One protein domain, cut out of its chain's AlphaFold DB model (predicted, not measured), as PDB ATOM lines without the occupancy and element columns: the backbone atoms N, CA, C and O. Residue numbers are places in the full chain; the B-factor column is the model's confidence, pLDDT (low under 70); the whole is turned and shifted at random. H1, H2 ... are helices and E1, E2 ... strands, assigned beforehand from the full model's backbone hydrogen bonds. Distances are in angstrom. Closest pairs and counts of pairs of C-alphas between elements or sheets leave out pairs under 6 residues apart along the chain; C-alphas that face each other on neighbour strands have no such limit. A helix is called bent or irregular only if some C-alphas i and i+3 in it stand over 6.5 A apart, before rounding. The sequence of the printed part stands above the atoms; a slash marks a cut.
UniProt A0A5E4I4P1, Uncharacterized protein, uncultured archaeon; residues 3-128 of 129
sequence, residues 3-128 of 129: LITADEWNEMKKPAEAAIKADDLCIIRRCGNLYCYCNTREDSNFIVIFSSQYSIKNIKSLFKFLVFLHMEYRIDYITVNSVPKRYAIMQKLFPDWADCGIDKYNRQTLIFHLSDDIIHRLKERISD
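This is residues 3 to 128 of the 129 residues of an uncharacterized protein of uncultured archaeon (UniProt A0A5E4I4P1). A strongly twisted six-stranded sheet curls round the long helix H2, and H4 packs on H2 away from the sheet. H3 packs at the E6 and E5 end of the sheet, while H1 only grazes it near E1 at the other end. The printed part has 126 residues, with four named helices and six named strands in the order H1 E1 E2 E3 H2 E4 H3 E5 E6 H4. The sheet is mixed, with the order E1 E2 E3 E4 E6 E5, and the class is mixed, helices and strands. The whole is compact and rounded, with a radius of gyration of the C-alphas of 13.7 A and spans of 36 by 32 by 29 A.

H1 is residues 6 to 11, beginning at C-alpha 6 (199.459, 182.626, 112.828). E1 is residues 26 to 31, E2 residues 34 to 39, and E3 residues 45 to 51, 19.9 A long. H2, residues 56 to 73, measures 26.2 A from C-alpha 56 at (210.773, 169.643, 133.254); it is only just irregular, with C-alphas 57 and 60 6.52 A apart. E4 is residues 77 to 81, H3 residues 87 to 93, E5 residues 98 to 102, and E6 residues 108 to 113, 16.7 A long. H4, residues 116 to 127, is 16.4 A long and ends at C-alpha 127 (211.451, 156.777, 123.418).

E1, E2 and E3 form a meander, each strand the antiparallel neighbour of the one before; N 29 and O 36 are 2.9 A apart, and N 37 and O 48 are 2.8 A apart. E3 and E4 are parallel, with N 47 and O 79 at 2.8 A; with H2 between them in the chain they make a strand-helix-strand unit, its crossover right-handed. E4 and E6 are antiparallel, with N 80 and O 110 at 2.8 A. E5 and E6 are a hairpin, with N 101 and O 109 at 2.9 A. E4, H3 and E5 make a split unit, with E6 between its two strands, also right-handed. H2 and H3 on one face of the sheet make two layers with it. H2 is on the sheet; the closest C-alphas of E1 and H2, Cys 31 and Ser 61, are 5.2 A apart. H3 has a height over the sheet of 9.3 A and lies only just over E6, with 3 of its C-alphas falling there. H4 is not on the sheet; it touches H2 at a steep tilt of 42 degrees, opposite ways, the C-alphas of Lys 60 and Ile 126 being closest at 5.7 A. Every O i to N i+4 pair is within hydrogen-bond range in H1, H3 and H4, and 12 of 14 in H2.

The two C-alphas farthest apart, Lys 104 and Asp 128, are 38.0 A apart. The printed part has no cut. The link from H1 to E1, 14 residues, is long; the other links are tight. The mean pLDDT of the printed part is 78.7, and 38 residues are under 70, among them residues 81 to 91 and 93 to 108.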
ATOM      1  N   LEU A   3     198.928 171.633 114.935       92.44
ATOM      2  CA  LEU A   3     199.157 172.878 114.198       92.44
ATOM      3  C   LEU A   3     198.516 174.064 114.933       92.44
ATOM      4  O   LEU A   3     197.401 173.941 115.440       92.44
ATOM      5  N   ILE A   4     199.236 175.181 114.992       93.12
ATOM      6  CA  ILE A   4     198.719 176.478 115.433       93.12
ATOM      7  C   ILE A   4     198.814 177.430 114.243       93.12
ATOM      8  O   ILE A   4     199.845 177.463 113.572       93.12
ATOM      9  N   THR A   5     197.745 178.166 113.972       92.56
ATOM     10  CA  THR A   5     197.723 179.213 112.941       92.56
ATOM     11  C   THR A   5     198.432 180.484 113.417       92.56
ATOM     12  O   THR A   5     198.593 180.709 114.618       92.56
ATOM     13  N   ALA A   6     198.859 181.337 112.482       91.88
ATOM     14  CA  ALA A   6     199.459 182.626 112.828       91.88
ATOM     15  C   ALA A   6     198.501 183.494 113.663       91.88
ATOM     16  O   ALA A   6     198.925 184.083 114.658       91.88
ATOM     17  N   ASP A   7     197.211 183.501 113.322       94.00
ATOM     18  CA  ASP A   7     196.175 184.235 114.056       94.00
ATOM     19  C   ASP A   7     196.033 183.733 115.495       94.00
ATOM     20  O   ASP A   7     196.183 184.516 116.434       94.00
ATOM     21  N   GLU A   8     195.874 182.416 115.690       93.31
ATOM     22  CA  GLU A   8     195.825 181.819 117.032       93.31
ATOM     23  C   GLU A   8     197.070 182.187 117.849       93.31
ATOM     24  O   GLU A   8     196.967 182.572 119.017       93.31
ATOM     25  N   TRP A   9     198.261 182.102 117.244       91.75
ATOM     26  CA  TRP A   9     199.495 182.504 117.912       91.75
ATOM     27  C   TRP A   9     199.460 183.974 118.314       91.75
ATOM     28  O   TRP A   9     199.816 184.301 119.446       91.75
ATOM     29  N   ASN A  10     199.052 184.862 117.411       92.31
ATOM     30  CA  ASN A  10     199.063 186.305 117.617       92.31
ATOM     31  C   ASN A  10     198.085 186.735 118.719       92.31
ATOM     32  O   ASN A  10     198.461 187.563 119.554       92.31
ATOM     33  N   GLU A  11     196.916 186.102 118.802       93.12
ATOM     34  CA  GLU A  11     195.871 186.375 119.800       93.12
ATOM     35  C   GLU A  11     196.174 185.803 121.193       93.12
ATOM     36  O   GLU A  11     195.659 186.289 122.205       93.12
ATOM     37  N   MET A  12     197.040 184.791 121.289       89.81
ATOM     38  CA  MET A  12     197.407 184.199 122.575       89.81
ATOM     39  C   MET A  12     198.030 185.227 123.529       89.81
ATOM     40  O   MET A  12     198.941 185.985 123.172       89.81
ATOM     41  N   LYS A  13     197.625 185.171 124.804       86.38
ATOM     42  CA  LYS A  13     198.305 185.894 125.883       86.38
ATOM     43  C   LYS A  13     199.675 185.258 126.130       86.38
ATOM     44  O   LYS A  13     199.774 184.171 126.699       86.38
ATOM     45  N   LYS A  14     200.724 185.943 125.678       82.75
ATOM     46  CA  LYS A  14     202.117 185.483 125.717       82.75
ATOM     47  C   LYS A  14     202.919 186.322 126.716       82.75
ATOM     48  O   LYS A  14     202.609 187.502 126.894       82.75
ATOM     49  N   PRO A  15     203.930 185.743 127.381       76.81
ATOM     50  CA  PRO A  15     204.894 186.543 128.124       76.81
ATOM     51  C   PRO A  15     205.719 187.404 127.146       76.81
ATOM     52  O   PRO A  15     205.757 187.117 125.946       76.81
ATOM     53  N   ALA A  16     206.359 188.465 127.643       76.88
ATOM     54  CA  ALA A  16     207.023 189.467 126.802       76.88
ATOM     55  C   ALA A  16     208.088 188.861 125.870       76.88
ATOM     56  O   ALA A  16     208.195 189.252 124.712       76.88
ATOM     57  N   GLU A  17     208.824 187.850 126.334       69.88
ATOM     58  CA  GLU A  17     209.844 187.149 125.549       69.88
ATOM     59  C   GLU A  17     209.288 186.360 124.354       69.88
ATOM     60  O   GLU A  17     210.029 186.070 123.416       69.88
ATOM     61  N   ALA A  18     207.995 186.026 124.376       76.31
ATOM     62  CA  ALA A  18     207.299 185.320 123.305       76.31
ATOM     63  C   ALA A  18     206.303 186.223 122.556       76.31
ATOM     64  O   ALA A  18     205.532 185.736 121.731       76.31
ATOM     65  N   ALA A  19     206.309 187.534 122.816       81.38
ATOM     66  CA  ALA A  19     205.436 188.519 122.175       81.38
ATOM     67  C   ALA A  19     205.914 188.889 120.756       81.38
ATOM     68  O   ALA A  19     206.055 190.058 120.407       81.38
ATOM     69  N   ILE A  20     206.180 187.873 119.938       84.25
ATOM     70  CA  ILE A  20     206.572 188.008 118.535       84.25
ATOM     71  C   ILE A  20     205.343 187.750 117.669       84.25
ATOM     72  O   ILE A  20     204.553 186.851 117.970       84.25
ATOM     73  N   LYS A  21     205.172 188.555 116.615       88.38
ATOM     74  CA  LYS A  21     204.104 188.357 115.635       88.38
ATOM     75  C   LYS A  21     204.487 187.247 114.667       88.38
ATOM     76  O   LYS A  21     205.592 187.265 114.135       88.38
ATOM     77  N   ALA A  22     203.567 186.321 114.456       89.69
ATOM     78  CA  ALA A  22     203.683 185.286 113.449       89.69
ATOM     79  C   ALA A  22     202.993 185.694 112.145       89.69
ATOM     80  O   ALA A  22     202.027 186.462 112.160       89.69
ATOM     81  N   ASP A  23     203.478 185.119 111.052       89.88
ATOM     82  CA  ASP A  23     202.898 185.170 109.713       89.88
ATOM     83  C   ASP A  23     202.942 183.777 109.060       89.88
ATOM     84  O   ASP A  23     203.357 182.802 109.693       89.88
ATOM     85  N   ASP A  24     202.520 183.678 107.800       84.88
ATOM     86  CA  ASP A  24     202.353 182.406 107.086       84.88
ATOM     87  C   ASP A  24     203.660 181.642 106.822       84.88
ATOM     88  O   ASP A  24     203.625 180.457 106.494       84.88
ATOM     89  N   LEU A  25     204.823 182.285 106.978       86.06
ATOM     90  CA  LEU A  25     206.125 181.621 106.850       86.06
ATOM     91  C   LEU A  25     206.603 181.012 108.176       86.06
ATOM     92  O   LEU A  25     207.647 180.368 108.228       86.06
ATOM     93  N   CYS A  26     205.858 181.203 109.265       89.44
ATOM     94  CA  CYS A  26     206.232 180.692 110.575       89.44
ATOM     95  C   CYS A  26     205.739 179.255 110.777       89.44
ATOM     96  O   CYS A  26     204.567 178.934 110.570       89.44
ATOM     97  N   ILE A  27     206.605 178.384 111.292       91.56
ATOM     98  CA  ILE A  27     206.208 177.035 111.707       91.56
ATOM     99  C   ILE A  27     205.798 177.095 113.174       91.56
ATOM    100  O   ILE A  27     206.637 177.219 114.067       91.56
ATOM    101  N   ILE A  28     204.497 176.976 113.428       92.56
ATOM    102  CA  ILE A  28     203.941 177.063 114.781       92.56
ATOM    103  C   ILE A  28     203.266 175.747 115.152       92.56
ATOM    104  O   ILE A  28     202.456 175.193 114.399       92.56
ATOM    105  N   ARG A  29     203.626 175.199 116.314       93.44
ATOM    106  CA  ARG A  29     203.123 173.911 116.796       93.44
ATOM    107  C   ARG A  29     202.868 173.931 118.294       93.44
ATOM    108  O   ARG A  29     203.606 174.531 119.069       93.44
ATOM    109  N   ARG A  30     201.853 173.174 118.710       90.38
ATOM    110  CA  ARG A  30     201.661 172.764 120.101       90.38
ATOM    111  C   ARG A  30     202.192 171.351 120.316       90.38
ATOM    112  O   ARG A  30     201.686 170.379 119.737       90.38
ATOM    113  N   CYS A  31     203.162 171.233 121.210       87.75
ATOM    114  CA  CYS A  31     203.801 169.986 121.616       87.75
ATOM    115  C   CYS A  31     203.449 169.698 123.080       87.75
ATOM    116  O   CYS A  31     204.156 170.099 124.006       87.75
ATOM    117  N   GLY A  32     202.319 169.026 123.318       83.38
ATOM    118  CA  GLY A  32     201.787 168.850 124.673       83.38
ATOM    119  C   GLY A  32     201.431 170.204 125.299       83.38
ATOM    120  O   GLY A  32     200.516 170.885 124.828       83.38
ATOM    121  N   ASN A  33     202.175 170.608 126.330       81.44
ATOM    122  CA  ASN A  33     202.008 171.903 127.001       81.44
ATOM    123  C   ASN A  33     202.948 173.004 126.481       81.44
ATOM    124  O   ASN A  33     202.839 174.142 126.929       81.44
ATOM    125  N   LEU A  34     203.847 172.688 125.539       84.31
ATOM    126  CA  LEU A  34     204.698 173.689 124.900       84.31
ATOM    127  C   LEU A  34     204.046 174.268 123.654       84.31
ATOM    128  O   LEU A  34     203.550 173.533 122.796       84.31
ATOM    129  N   TYR A  35     204.124 175.586 123.555       87.38
ATOM    130  CA  TYR A  35     203.898 176.353 122.347       87.38
ATOM    131  C   TYR A  35     205.258 176.637 121.722       87.38
ATOM    132  O   TYR A  35     206.130 177.229 122.363       87.38
ATOM    133  N   CYS A  36     205.436 176.177 120.492       87.88
ATOM    134  CA  CYS A  36     206.680 176.279 119.757       87.88
ATOM    135  C   CYS A  36     206.453 177.099 118.488       87.88
ATOM    136  O   CYS A  36     205.497 176.852 117.752       87.88
ATOM    137  N   TYR A  37     207.348 178.040 118.241       89.81
ATOM    138  CA  TYR A  37     207.366 178.917 117.083       89.81
ATOM    139  C   TYR A  37     208.752 178.859 116.459       89.81
ATOM    140  O   TYR A  37     209.745 178.908 117.181       89.81
ATOM    141  N   CYS A  38     208.818 178.777 115.137       89.62
ATOM    142  CA  CYS A  38     210.049 178.856 114.369       89.62
ATOM    143  C   CYS A  38     209.861 179.846 113.216       89.62
ATOM    144  O   CYS A  38     208.981 179.655 112.376       89.62
ATOM    145  N   ASN A  39     210.687 180.889 113.187       87.25
ATOM    146  CA  ASN A  39     210.782 181.831 112.080       87.25
ATOM    147  C   ASN A  39     211.851 181.349 111.098       87.25
ATOM    148  O   ASN A  39     213.020 181.250 111.469       87.25
ATOM    149  N   THR A  40     211.453 181.088 109.856       82.31
ATOM    150  CA  THR A  40     212.345 180.575 108.807       82.31
ATOM    151  C   THR A  40     212.936 181.669 107.914       82.31
ATOM    152  O   THR A  40     213.566 181.361 106.910       82.31
ATOM    153  N   ARG A  41     212.696 182.953 108.222       72.44
ATOM    154  CA  ARG A  41     213.166 184.091 107.408       72.44
ATOM    155  C   ARG A  41     214.587 184.553 107.736       72.44
ATOM    156  O   ARG A  41     215.144 185.340 106.978       72.44
ATOM    157  N   GLU A  42     215.122 184.170 108.890       66.44
ATOM    158  CA  GLU A  42     216.458 184.585 109.330       66.44
ATOM    159  C   GLU A  42     217.515 183.565 108.885       66.44
ATOM    160  O   GLU A  42     217.210 182.378 108.766       66.44
ATOM    161  N   ASP A  43     218.761 184.017 108.693       59.22
ATOM    162  CA  ASP A  43     219.902 183.166 108.294       59.22
ATOM    163  C   ASP A  43     220.118 181.972 109.244       59.22
ATOM    164  O   ASP A  43     220.661 180.938 108.862       59.22
ATOM    165  N   SER A  44     219.647 182.099 110.488       62.12
ATOM    166  CA  SER A  44     219.470 180.995 111.428       62.12
ATOM    167  C   SER A  44     217.995 180.894 111.804       62.12
ATOM    168  O   SER A  44     217.434 181.881 112.285       62.12
ATOM    169  N   ASN A  45     217.375 179.721 111.640       74.25
ATOM    170  CA  ASN A  45     215.968 179.528 111.988       74.25
ATOM    171  C   ASN A  45     215.752 179.854 113.467       74.25
ATOM    172  O   ASN A  45     216.287 179.199 114.368       74.25
ATOM    173  N   PHE A  46     214.979 180.902 113.718       78.12
ATOM    174  CA  PHE A  46     214.842 181.455 115.049       78.12
ATOM    175  C   PHE A  46     213.658 180.814 115.772       78.12
ATOM    176  O   PHE A  46     212.513 180.933 115.333       78.12
ATOM    177  N   ILE A  47     213.923 180.151 116.898       79.50
ATOM    178  CA  ILE A  47     212.918 179.417 117.659       79.50
ATOM    179  C   ILE A  47     212.573 180.139 118.959       79.50
ATOM    180  O   ILE A  47     213.430 180.465 119.785       79.50
ATOM    181  N   VAL A  48     211.270 180.284 119.178       77.75
ATOM    182  CA  VAL A  48     210.678 180.733 120.436       77.75
ATOM    183  C   VAL A  48     209.851 179.593 120.994       77.75
ATOM    184  O   VAL A  48     208.934 179.091 120.345       77.75
ATOM    185  N   ILE A  49     210.150 179.195 122.223       76.00
ATOM    186  CA  ILE A  49     209.371 178.185 122.931       76.00
ATOM    187  C   ILE A  49     208.876 178.786 124.235       76.00
ATOM    188  O   ILE A  49     209.655 179.340 125.014       76.00
ATOM    189  N   PHE A  50     207.590 178.620 124.519       74.94
ATOM    190  CA  PHE A  50     207.050 178.961 125.825       74.94
ATOM    191  C   PHE A  50     206.016 177.939 126.301       74.94
ATOM    192  O   PHE A  50     205.435 177.177 125.532       74.94
ATOM    193  N   SER A  51     205.800 177.910 127.613       72.44
ATOM    194  CA  SER A  51     204.752 177.131 128.270       72.44
ATOM    195  C   SER A  51     204.013 178.045 129.232       72.44
ATOM    196  O   SER A  51     204.651 178.859 129.901       72.44
ATOM    197  N   SER A  52     202.696 177.883 129.357       68.50
ATOM    198  CA  SER A  52     201.922 178.562 130.406       68.50
ATOM    199  C   SER A  52     202.297 178.073 131.810       68.50
ATOM    200  O   SER A  52     202.146 178.808 132.780       68.50
ATOM    201  N   GLN A  53     202.811 176.843 131.918       67.94
ATOM    202  CA  GLN A  53     203.297 176.249 133.162       67.94
ATOM    203  C   GLN A  53     204.661 175.604 132.931       67.94
ATOM    204  O   GLN A  53     204.810 174.700 132.100       67.94
ATOM    205  N   TYR A  54     205.685 176.070 133.640       59.31
ATOM    206  CA  TYR A  54     207.015 175.487 133.524       59.31
ATOM    207  C   TYR A  54     207.028 174.077 134.124       59.31
ATOM    208  O   TYR A  54     206.680 173.881 135.286       59.31
ATOM    209  N   SER A  55     207.444 173.090 133.335       67.31
ATOM    210  CA  SER A  55     207.603 171.714 133.793       67.31
ATOM    211  C   SER A  55     208.794 171.088 133.094       67.31
ATOM    212  O   SER A  55     208.888 171.152 131.871       67.31
ATOM    213  N   ILE A  56     209.675 170.424 133.843       66.00
ATOM    214  CA  ILE A  56     210.773 169.643 133.254       66.00
ATOM    215  C   ILE A  56     210.245 168.541 132.322       66.00
ATOM    216  O   ILE A  56     210.909 168.177 131.357       66.00
ATOM    217  N   LYS A  57     208.996 168.093 132.529       67.88
ATOM    218  CA  LYS A  57     208.292 167.146 131.651       67.88
ATOM    219  C   LYS A  57     208.121 167.674 130.221       67.88
ATOM    220  O   LYS A  57     207.944 166.892 129.294       67.88
ATOM    221  N   ASN A  58     208.230 168.988 130.020       75.56
ATOM    222  CA  ASN A  58     208.154 169.606 128.703       75.56
ATOM    223  C   ASN A  58     209.427 169.406 127.863       75.56
ATOM    224  O   ASN A  58     209.387 169.646 126.660       75.56
ATOM    225  N   ILE A  59     210.538 168.928 128.441       78.06
ATOM    226  CA  ILE A  59     211.782 168.702 127.689       78.06
ATOM    227  C   ILE A  59     211.584 167.710 126.532       78.06
ATOM    228  O   ILE A  59     212.024 167.966 125.415       78.06
ATOM    229  N   LYS A  60     210.811 166.634 126.746       82.44
ATOM    230  CA  LYS A  60     210.480 165.664 125.690       82.44
ATOM    231  C   LYS A  60     209.654 166.311 124.575       82.44
ATOM    232  O   LYS A  60     209.859 166.016 123.403       82.44
ATOM    233  N   SER A  61     208.737 167.215 124.919       85.88
ATOM    234  CA  SER A  61     207.966 167.979 123.931       85.88
ATOM    235  C   SER A  61     208.842 168.908 123.094       85.88
ATOM    236  O   SER A  61     208.591 169.051 121.898       85.88
ATOM    237  N   LEU A  62     209.869 169.510 123.700       84.06
ATOM    238  CA  LEU A  62     210.866 170.288 122.974       84.06
ATOM    239  C   LEU A  62     211.630 169.390 121.999       84.06
ATOM    240  O   LEU A  62     211.671 169.698 120.815       84.06
ATOM    241  N   PHE A  63     212.139 168.243 122.451       87.00
ATOM    242  CA  PHE A  63     212.861 167.307 121.579       87.00
ATOM    243  C   PHE A  63     211.999 166.839 120.409       87.00
ATOM    244  O   PHE A  63     212.452 166.856 119.270       87.00
ATOM    245  N   LYS A  64     210.723 166.514 120.664       89.56
ATOM    246  CA  LYS A  64     209.757 166.171 119.611       89.56
ATOM    247  C   LYS A  64     209.613 167.289 118.578       89.56
ATOM    248  O   LYS A  64     209.466 166.994 117.398       89.56
ATOM    249  N   PHE A  65     209.647 168.552 119.004       90.19
ATOM    250  CA  PHE A  65     209.590 169.689 118.089       90.19
ATOM    251  C   PHE A  65     210.869 169.841 117.262       90.19
ATOM    252  O   PHE A  65     210.775 170.039 116.058       90.19
ATOM    253  N   LEU A  66     212.046 169.699 117.875       88.38
ATOM    254  CA  LEU A  66     213.322 169.790 117.158       88.38
ATOM    255  C   LEU A  66     213.455 168.680 116.107       88.38
ATOM    256  O   LEU A  66     213.774 168.955 114.955       88.38
ATOM    257  N   VAL A  67     213.109 167.442 116.476       91.25
ATOM    258  CA  VAL A  67     213.059 166.312 115.536       91.25
ATOM    259  C   VAL A  67     212.081 166.588 114.395       91.25
ATOM    260  O   VAL A  67     212.393 166.311 113.245       91.25
ATOM    261  N   PHE A  68     210.912 167.153 114.695       92.88
ATOM    262  CA  PHE A  68     209.926 167.519 113.679       92.88
ATOM    263  C   PHE A  68     210.453 168.575 112.695       92.88
ATOM    264  O   PHE A  68     210.271 168.414 111.492       92.88
ATOM    265  N   LEU A  69     211.131 169.621 113.179       91.00
ATOM    266  CA  LEU A  69     211.724 170.647 112.313       91.00
ATOM    267  C   LEU A  69     212.773 170.059 111.358       91.00
ATOM    268  O   LEU A  69     212.744 170.362 110.167       91.00
ATOM    269  N   HIS A  70     213.642 169.174 111.851       91.25
ATOM    270  CA  HIS A  70     214.636 168.498 111.012       91.25
ATOM    271  C   HIS A  70     213.995 167.603 109.954       91.25
ATOM    272  O   HIS A  70     214.267 167.717 108.762       91.25
ATOM    273  N   MET A  71     213.111 166.707 110.394       91.50
ATOM    274  CA  MET A  71     212.569 165.655 109.535       91.50
ATOM    275  C   MET A  71     211.619 166.209 108.468       91.50
ATOM    276  O   MET A  71     211.684 165.775 107.321       91.50
ATOM    277  N   GLU A  72     210.756 167.160 108.837       92.56
ATOM    278  CA  GLU A  72     209.683 167.648 107.961       92.56
ATOM    279  C   GLU A  72     210.070 168.908 107.181       92.56
ATOM    280  O   GLU A  72     209.542 169.141 106.096       92.56
ATOM    281  N   TYR A  73     210.984 169.726 107.716       88.69
ATOM    282  CA  TYR A  73     211.346 171.022 107.129       88.69
ATOM    283  C   TYR A  73     212.829 171.159 106.777       88.69
ATOM    284  O   TYR A  73     213.203 172.192 106.230       88.69
ATOM    285  N   ARG A  74     213.665 170.141 107.046       88.19
ATOM    286  CA  ARG A  74     215.122 170.177 106.792       88.19
ATOM    287  C   ARG A  74     215.802 171.388 107.437       88.19
ATOM    288  O   ARG A  74     216.669 172.029 106.852       88.19
ATOM    289  N   ILE A  75     215.335 171.741 108.633       87.75
ATOM    290  CA  ILE A  75     215.914 172.817 109.432       87.75
ATOM    291  C   ILE A  75     217.020 172.221 110.297       87.75
ATOM    292  O   ILE A  75     216.738 171.585 111.312       87.75
ATOM    293  N   ASP A  76     218.262 172.486 109.899       84.12
ATOM    294  CA  ASP A  76     219.446 171.927 110.558       84.12
ATOM    295  C   ASP A  76     220.052 172.899 111.578       84.12
ATOM    296  O   ASP A  76     220.651 172.479 112.559       84.12
ATOM    297  N   TYR A  77     219.886 174.210 111.398       80.31
ATOM    298  CA  TYR A  77     220.435 175.219 112.307       80.31
ATOM    299  C   TYR A  77     219.317 175.982 112.988       80.31
ATOM    300  O   TYR A  77     218.485 176.606 112.320       80.31
ATOM    301  N   ILE A  78     219.319 175.941 114.318       78.38
ATOM    302  CA  ILE A  78     218.315 176.603 115.141       78.38
ATOM    303  C   ILE A  78     218.974 177.511 116.170       78.38
ATOM    304  O   ILE A  78     219.948 177.141 116.828       78.38
ATOM    305  N   THR A  79     218.375 178.678 116.363       75.75
ATOM    306  CA  THR A  79     218.736 179.596 117.439       75.75
ATOM    307  C   THR A  79     217.576 179.653 118.415       75.75
ATOM    308  O   THR A  79     216.479 180.082 118.064       75.75
ATOM    309  N   VAL A  80     217.796 179.214 119.651       71.75
ATOM    310  CA  VAL A  80     216.783 179.270 120.706       71.75
ATOM    311  C   VAL A  80     217.034 180.512 121.549       71.75
ATOM    312  O   VAL A  80     218.082 180.602 122.188       71.75
ATOM    313  N   ASN A  81     216.050 181.420 121.605       67.19
ATOM    314  CA  ASN A  81     216.023 182.494 122.602       67.19
ATOM    315  C   ASN A  81     215.162 182.085 123.798       67.19
ATOM    316  O   ASN A  81     214.010 181.677 123.665       67.19
ATOM    317  N   SER A  82     215.710 182.233 124.995       57.81
ATOM    318  CA  SER A  82     215.066 181.912 126.255       57.81
ATOM    319  C   SER A  82     215.627 182.778 127.383       57.81
ATOM    320  O   SER A  82     216.734 183.304 127.328       57.81
ATOM    321  N   VAL A  83     214.839 182.898 128.451       56.75
ATOM    322  CA  VAL A  83     215.225 183.559 129.700       56.75
ATOM    323  C   VAL A  83     216.496 182.902 130.278       56.75
ATOM    324  O   VAL A  83     216.568 181.662 130.307       56.75
ATOM    325  N   PRO A  84     217.468 183.690 130.783       50.34
ATOM    326  CA  PRO A  84     218.643 183.178 131.490       50.34
ATOM    327  C   PRO A  84     218.254 182.134 132.553       50.34
ATOM    328  O   PRO A  84     217.241 182.290 133.232       50.34
ATOM    329  N   LYS A  85     219.058 181.069 132.705       54.34
ATOM    330  CA  LYS A  85     218.837 179.846 133.527       54.34
ATOM    331  C   LYS A  85     218.013 178.717 132.899       54.34
ATOM    332  O   LYS A  85     218.231 177.568 133.275       54.34
ATOM    333  N   ARG A  86     217.136 178.968 131.920       57.22
ATOM    334  CA  ARG A  86     216.436 177.869 131.209       57.22
ATOM    335  C   ARG A  86     217.388 177.075 130.302       57.22
ATOM    336  O   ARG A  86     217.231 175.870 130.132       57.22
ATOM    337  N   TYR A  87     218.435 177.738 129.816       56.53
ATOM    338  CA  TYR A  87     219.522 177.148 129.037       56.53
ATOM    339  C   TYR A  87     220.430 176.208 129.817       56.53
ATOM    340  O   TYR A  87     220.982 175.290 129.225       56.53
ATOM    341  N   ALA A  88     220.547 176.383 131.137       63.72
ATOM    342  CA  ALA A  88     221.414 175.539 131.955       63.72
ATOM    343  C   ALA A  88     221.004 174.060 131.880       63.72
ATOM    344  O   ALA A  88     221.843 173.182 132.022       63.72
ATOM    345  N   ILE A  89     219.723 173.772 131.636       67.00
ATOM    346  CA  ILE A  89     219.248 172.401 131.434       67.00
ATOM    347  C   ILE A  89     219.651 171.886 130.051       67.00
ATOM    348  O   ILE A  89     220.150 170.774 129.959       67.00
ATOM    349  N   MET A  90     219.492 172.682 128.991       65.81
ATOM    350  CA  MET A  90     219.872 172.261 127.635       65.81
ATOM    351  C   MET A  90     221.386 172.075 127.500       65.81
ATOM    352  O   MET A  90     221.814 171.037 127.012       65.81
ATOM    353  N   GLN A  91     222.185 173.007 128.029       69.81
ATOM    354  CA  GLN A  91     223.645 172.883 128.109       69.81
ATOM    355  C   GLN A  91     224.070 171.666 128.939       69.81
ATOM    356  O   GLN A  91     225.000 170.969 128.571       69.81
ATOM    357  N   LYS A  92     223.383 171.355 130.048       70.94
ATOM    358  CA  LYS A  92     223.684 170.138 130.826       70.94
ATOM    359  C   LYS A  92     223.325 168.854 130.091       70.94
ATOM    360  O   LYS A  92     223.999 167.846 130.267       70.94
ATOM    361  N   LEU A  93     222.229 168.854 129.338       66.94
ATOM    362  CA  LEU A  93     221.783 167.669 128.606       66.94
ATOM    363  C   LEU A  93     222.639 167.422 127.362       66.94
ATOM    364  O   LEU A  93     222.799 166.262 126.977       66.94
ATOM    365  N   PHE A  94     223.178 168.494 126.778       69.12
ATOM    366  CA  PHE A  94     223.915 168.491 125.520       69.12
ATOM    367  C   PHE A  94     225.106 169.469 125.560       69.12
ATOM    368  O   PHE A  94     225.106 170.469 124.838       69.12
ATOM    369  N   PRO A  95     226.105 169.213 126.421       68.19
ATOM    370  CA  PRO A  95     227.214 170.141 126.656       68.19
ATOM    371  C   PRO A  95     228.072 170.384 125.416       68.19
ATOM    372  O   PRO A  95     228.579 171.485 125.244       68.19
ATOM    373  N   ASP A  96     228.164 169.397 124.527       69.06
ATOM    374  CA  ASP A  96     229.041 169.453 123.353       69.06
ATOM    375  C   ASP A  96     228.331 169.987 122.098       69.06
ATOM    376  O   ASP A  96     228.904 169.990 121.013       69.06
ATOM    377  N   TRP A  97     227.047 170.345 122.209       68.56
ATOM    378  CA  TRP A  97     226.156 170.554 121.054       68.56
ATOM    379  C   TRP A  97     225.505 171.930 121.005       68.56
ATOM    380  O   TRP A  97     224.738 172.222 120.086       68.56
ATOM    381  N   ALA A  98     225.725 172.724 122.047       67.25
ATOM    382  CA  ALA A  98     225.095 174.013 122.227       67.25
ATOM    383  C   ALA A  98     226.179 175.082 122.263       67.25
ATOM    384  O   ALA A  98     226.836 175.273 123.290       67.25
ATOM    385  N   ASP A  99     226.325 175.807 121.162       68.12
ATOM    386  CA  ASP A  99     227.148 177.004 121.164       68.12
ATOM    387  C   ASP A  99     226.388 178.128 121.861       68.12
ATOM    388  O   ASP A  99     225.185 178.335 121.663       68.12
ATOM    389  N   CYS A 100     227.096 178.859 122.717       65.12
ATOM    390  CA  CYS A 100     226.546 180.020 123.399       65.12
ATOM    391  C   CYS A 100     226.904 181.272 122.611       65.12
ATOM    392  O   CYS A 100     228.075 181.633 122.510       65.12
ATOM    393  N   GLY A 101     225.888 181.947 122.087       66.69
ATOM    394  CA  GLY A 101     226.028 183.226 121.413       66.69
ATOM    395  C   GLY A 101     225.442 184.376 122.224       66.69
ATOM    396  O   GLY A 101     224.786 184.197 123.255       66.69
ATOM    397  N   ILE A 102     225.638 185.584 121.709       64.88
ATOM    398  CA  ILE A 102     224.918 186.783 122.129       64.88
ATOM    399  C   ILE A 102     224.227 187.338 120.882       64.88
ATOM    400  O   ILE A 102     224.878 187.506 119.852       64.88
ATOM    401  N   ASP A 103     222.913 187.576 120.939       65.44
ATOM    402  CA  ASP A 103     222.202 188.190 119.810       65.44
ATOM    403  C   ASP A 103     222.498 189.694 119.699       65.44
ATOM    404  O   ASP A 103     223.062 190.326 120.593       65.44
ATOM    405  N   LYS A 104     222.036 190.307 118.603       62.44
ATOM    406  CA  LYS A 104     222.124 191.759 118.361       62.44
ATOM    407  C   LYS A 104     221.466 192.635 119.443       62.44
ATOM    408  O   LYS A 104     221.627 193.850 119.417       62.44
ATOM    409  N   TYR A 105     220.721 192.039 120.375       61.81
ATOM    410  CA  TYR A 105     220.054 192.699 121.498       61.81
ATOM    411  C   TYR A 105     220.709 192.377 122.850       61.81
ATOM    412  O   TYR A 105     220.110 192.615 123.899       61.81
ATOM    413  N   ASN A 106     221.936 191.850 122.837       62.16
ATOM    414  CA  ASN A 106     222.712 191.486 124.018       62.16
ATOM    415  C   ASN A 106     222.062 190.393 124.892       62.16
ATOM    416  O   ASN A 106     222.249 190.355 126.111       62.16
ATOM    417  N   ARG A 107     221.272 189.499 124.286       64.38
ATOM    418  CA  ARG A 107     220.670 188.344 124.968       64.38
ATOM    419  C   ARG A 107     221.487 187.093 124.689       64.38
ATOM    420  O   ARG A 107     221.907 186.866 123.558       64.38
ATOM    421  N   GLN A 108     221.669 186.255 125.708       66.38
ATOM    422  CA  GLN A 108     222.263 184.933 125.518       66.38
ATOM    423  C   GLN A 108     221.379 184.092 124.599       66.38
ATOM    424  O   GLN A 108     220.180 183.933 124.855       66.38
ATOM    425  N   THR A 109     221.992 183.531 123.569       70.88
ATOM    426  CA  THR A 109     221.364 182.621 122.617       70.88
ATOM    427  C   THR A 109     222.045 181.269 122.696       70.88
ATOM    428  O   THR A 109     223.244 181.187 122.969       70.88
ATOM    429  N   LEU A 110     221.272 180.204 122.499       73.12
ATOM    430  CA  LEU A 110     221.849 178.895 122.219       73.12
ATOM    431  C   LEU A 110     221.641 178.572 120.754       73.12
ATOM    432  O   LEU A 110     220.504 178.588 120.273       73.12
ATOM    433  N   ILE A 111     222.736 178.255 120.085       73.88
ATOM    434  CA  ILE A 111     222.737 177.790 118.708       73.88
ATOM    435  C   ILE A 111     222.933 176.280 118.752       73.88
ATOM    436  O   ILE A 111     223.845 175.783 119.413       73.88
ATOM    437  N   PHE A 112     222.053 175.558 118.069       77.69
ATOM    438  CA  PHE A 112     222.159 174.116 117.913       77.69
ATOM    439  C   PHE A 112     222.227 173.772 116.432       77.69
ATOM    440  O   PHE A 112     221.447 174.288 115.627       77.69
ATOM    441  N   HIS A 113     223.118 172.843 116.106       83.31
ATOM    442  CA  HIS A 113     223.115 172.138 114.834       83.31
ATOM    443  C   HIS A 113     222.395 170.797 115.030       83.31
ATOM    444  O   HIS A 113     222.861 169.947 115.775       83.31
ATOM    445  N   LEU A 114     221.240 170.604 114.408       83.94
ATOM    446  CA  LEU A 114     220.439 169.384 114.432       83.94
ATOM    447  C   LEU A 114     220.982 168.348 113.434       83.94
ATOM    448  O   LEU A 114     220.290 167.940 112.511       83.94
ATOM    449  N   SER A 115     222.223 167.897 113.618       86.44
ATOM    450  CA  SER A 115     222.779 166.815 112.795       86.44
ATOM    451  C   SER A 115     221.999 165.503 112.966       86.44
ATOM    452  O   SER A 115     221.317 165.297 113.972       86.44
ATOM    453  N   ASP A 116     222.144 164.564 112.027       88.62
ATOM    454  CA  ASP A 116     221.469 163.262 112.117       88.62
ATOM    455  C   ASP A 116     221.807 162.491 113.410       88.62
ATOM    456  O   ASP A 116     220.925 161.846 113.981       88.62
ATOM    457  N   ASP A 117     223.039 162.609 113.924       87.81
ATOM    458  CA  ASP A 117     223.444 162.047 115.227       87.81
ATOM    459  C   ASP A 117     222.662 162.682 116.387       87.81
ATOM    460  O   ASP A 117     222.110 161.994 117.253       87.81
ATOM    461  N   ILE A 118     222.540 164.010 116.366       85.81
ATOM    462  CA  ILE A 118     221.789 164.758 117.374       85.81
ATOM    463  C   ILE A 118     220.316 164.364 117.322       85.81
ATOM    464  O   ILE A 118     219.715 164.062 118.355       85.81
ATOM    465  N   ILE A 119     219.737 164.284 116.127       89.81
ATOM    466  CA  ILE A 119     218.357 163.844 115.926       89.81
ATOM    467  C   ILE A 119     218.143 162.406 116.393       89.81
ATOM    468  O   ILE A 119     217.113 162.122 117.011       89.81
ATOM    469  N   HIS A 120     219.092 161.505 116.146       90.44
ATOM    470  CA  HIS A 120     219.035 160.127 116.624       90.44
ATOM    471  C   HIS A 120     218.971 160.068 118.157       90.44
ATOM    472  O   HIS A 120     218.008 159.546 118.719       90.44
ATOM    473  N   ARG A 121     219.908 160.721 118.845       86.94
ATOM    474  CA  ARG A 121     219.950 160.794 120.316       86.94
ATOM    475  C   ARG A 121     218.739 161.505 120.926       86.94
ATOM    476  O   ARG A 121     218.285 161.152 122.017       86.94
ATOM    477  N   LEU A 122     218.183 162.516 120.251       87.75
ATOM    478  CA  LEU A 122     216.920 163.135 120.668       87.75
ATOM    479  C   LEU A 122     215.761 162.129 120.595       87.75
ATOM    480  O   LEU A 122     214.944 162.091 121.516       87.75
ATOM    481  N   LYS A 123     215.695 161.303 119.540       89.44
ATOM    482  CA  LYS A 123     214.683 160.241 119.390       89.44
ATOM    483  C   LYS A 123     214.808 159.163 120.471       89.44
ATOM    484  O   LYS A 123     213.774 158.755 121.000       89.44
ATOM    485  N   GLU A 124     216.020 158.761 120.851       89.25
ATOM    486  CA  GLU A 124     216.246 157.818 121.963       89.25
ATOM    487  C   GLU A 124     215.645 158.355 123.270       89.25
ATOM    488  O   GLU A 124     214.766 157.734 123.859       89.25
ATOM    489  N   ARG A 125     215.973 159.601 123.640       83.88
ATOM    490  CA  ARG A 125     215.455 160.239 124.868       83.88
ATOM    491  C   ARG A 125     213.950 160.502 124.859       83.88
ATOM    492  O   ARG A 125     213.346 160.735 125.910       83.88
ATOM    493  N   ILE A 126     213.337 160.555 123.678       86.56
ATOM    494  CA  ILE A 126     211.880 160.609 123.546       86.56
ATOM    495  C   ILE A 126     211.266 159.237 123.854       86.56
ATOM    496  O   ILE A 126     210.196 159.207 124.466       86.56
ATOM    497  N   SER A 127     211.936 158.163 123.427       77.06
ATOM    498  CA  SER A 127     211.451 156.777 123.418       77.06
ATOM    499  C   SER A 127     211.690 156.021 124.724       77.06
ATOM    500  O   SER A 127     211.036 155.009 124.926       77.06
ATOM    501  N   ASP A 128     212.565 156.515 125.606       61.25
ATOM    502  CA  ASP A 128     212.726 155.991 126.968       61.25
ATOM    503  C   ASP A 128     211.418 156.171 127.782       61.25
ATOM    504  O   ASP A 128     211.195 157.215 128.421       61.25
TER     505      ASP A 128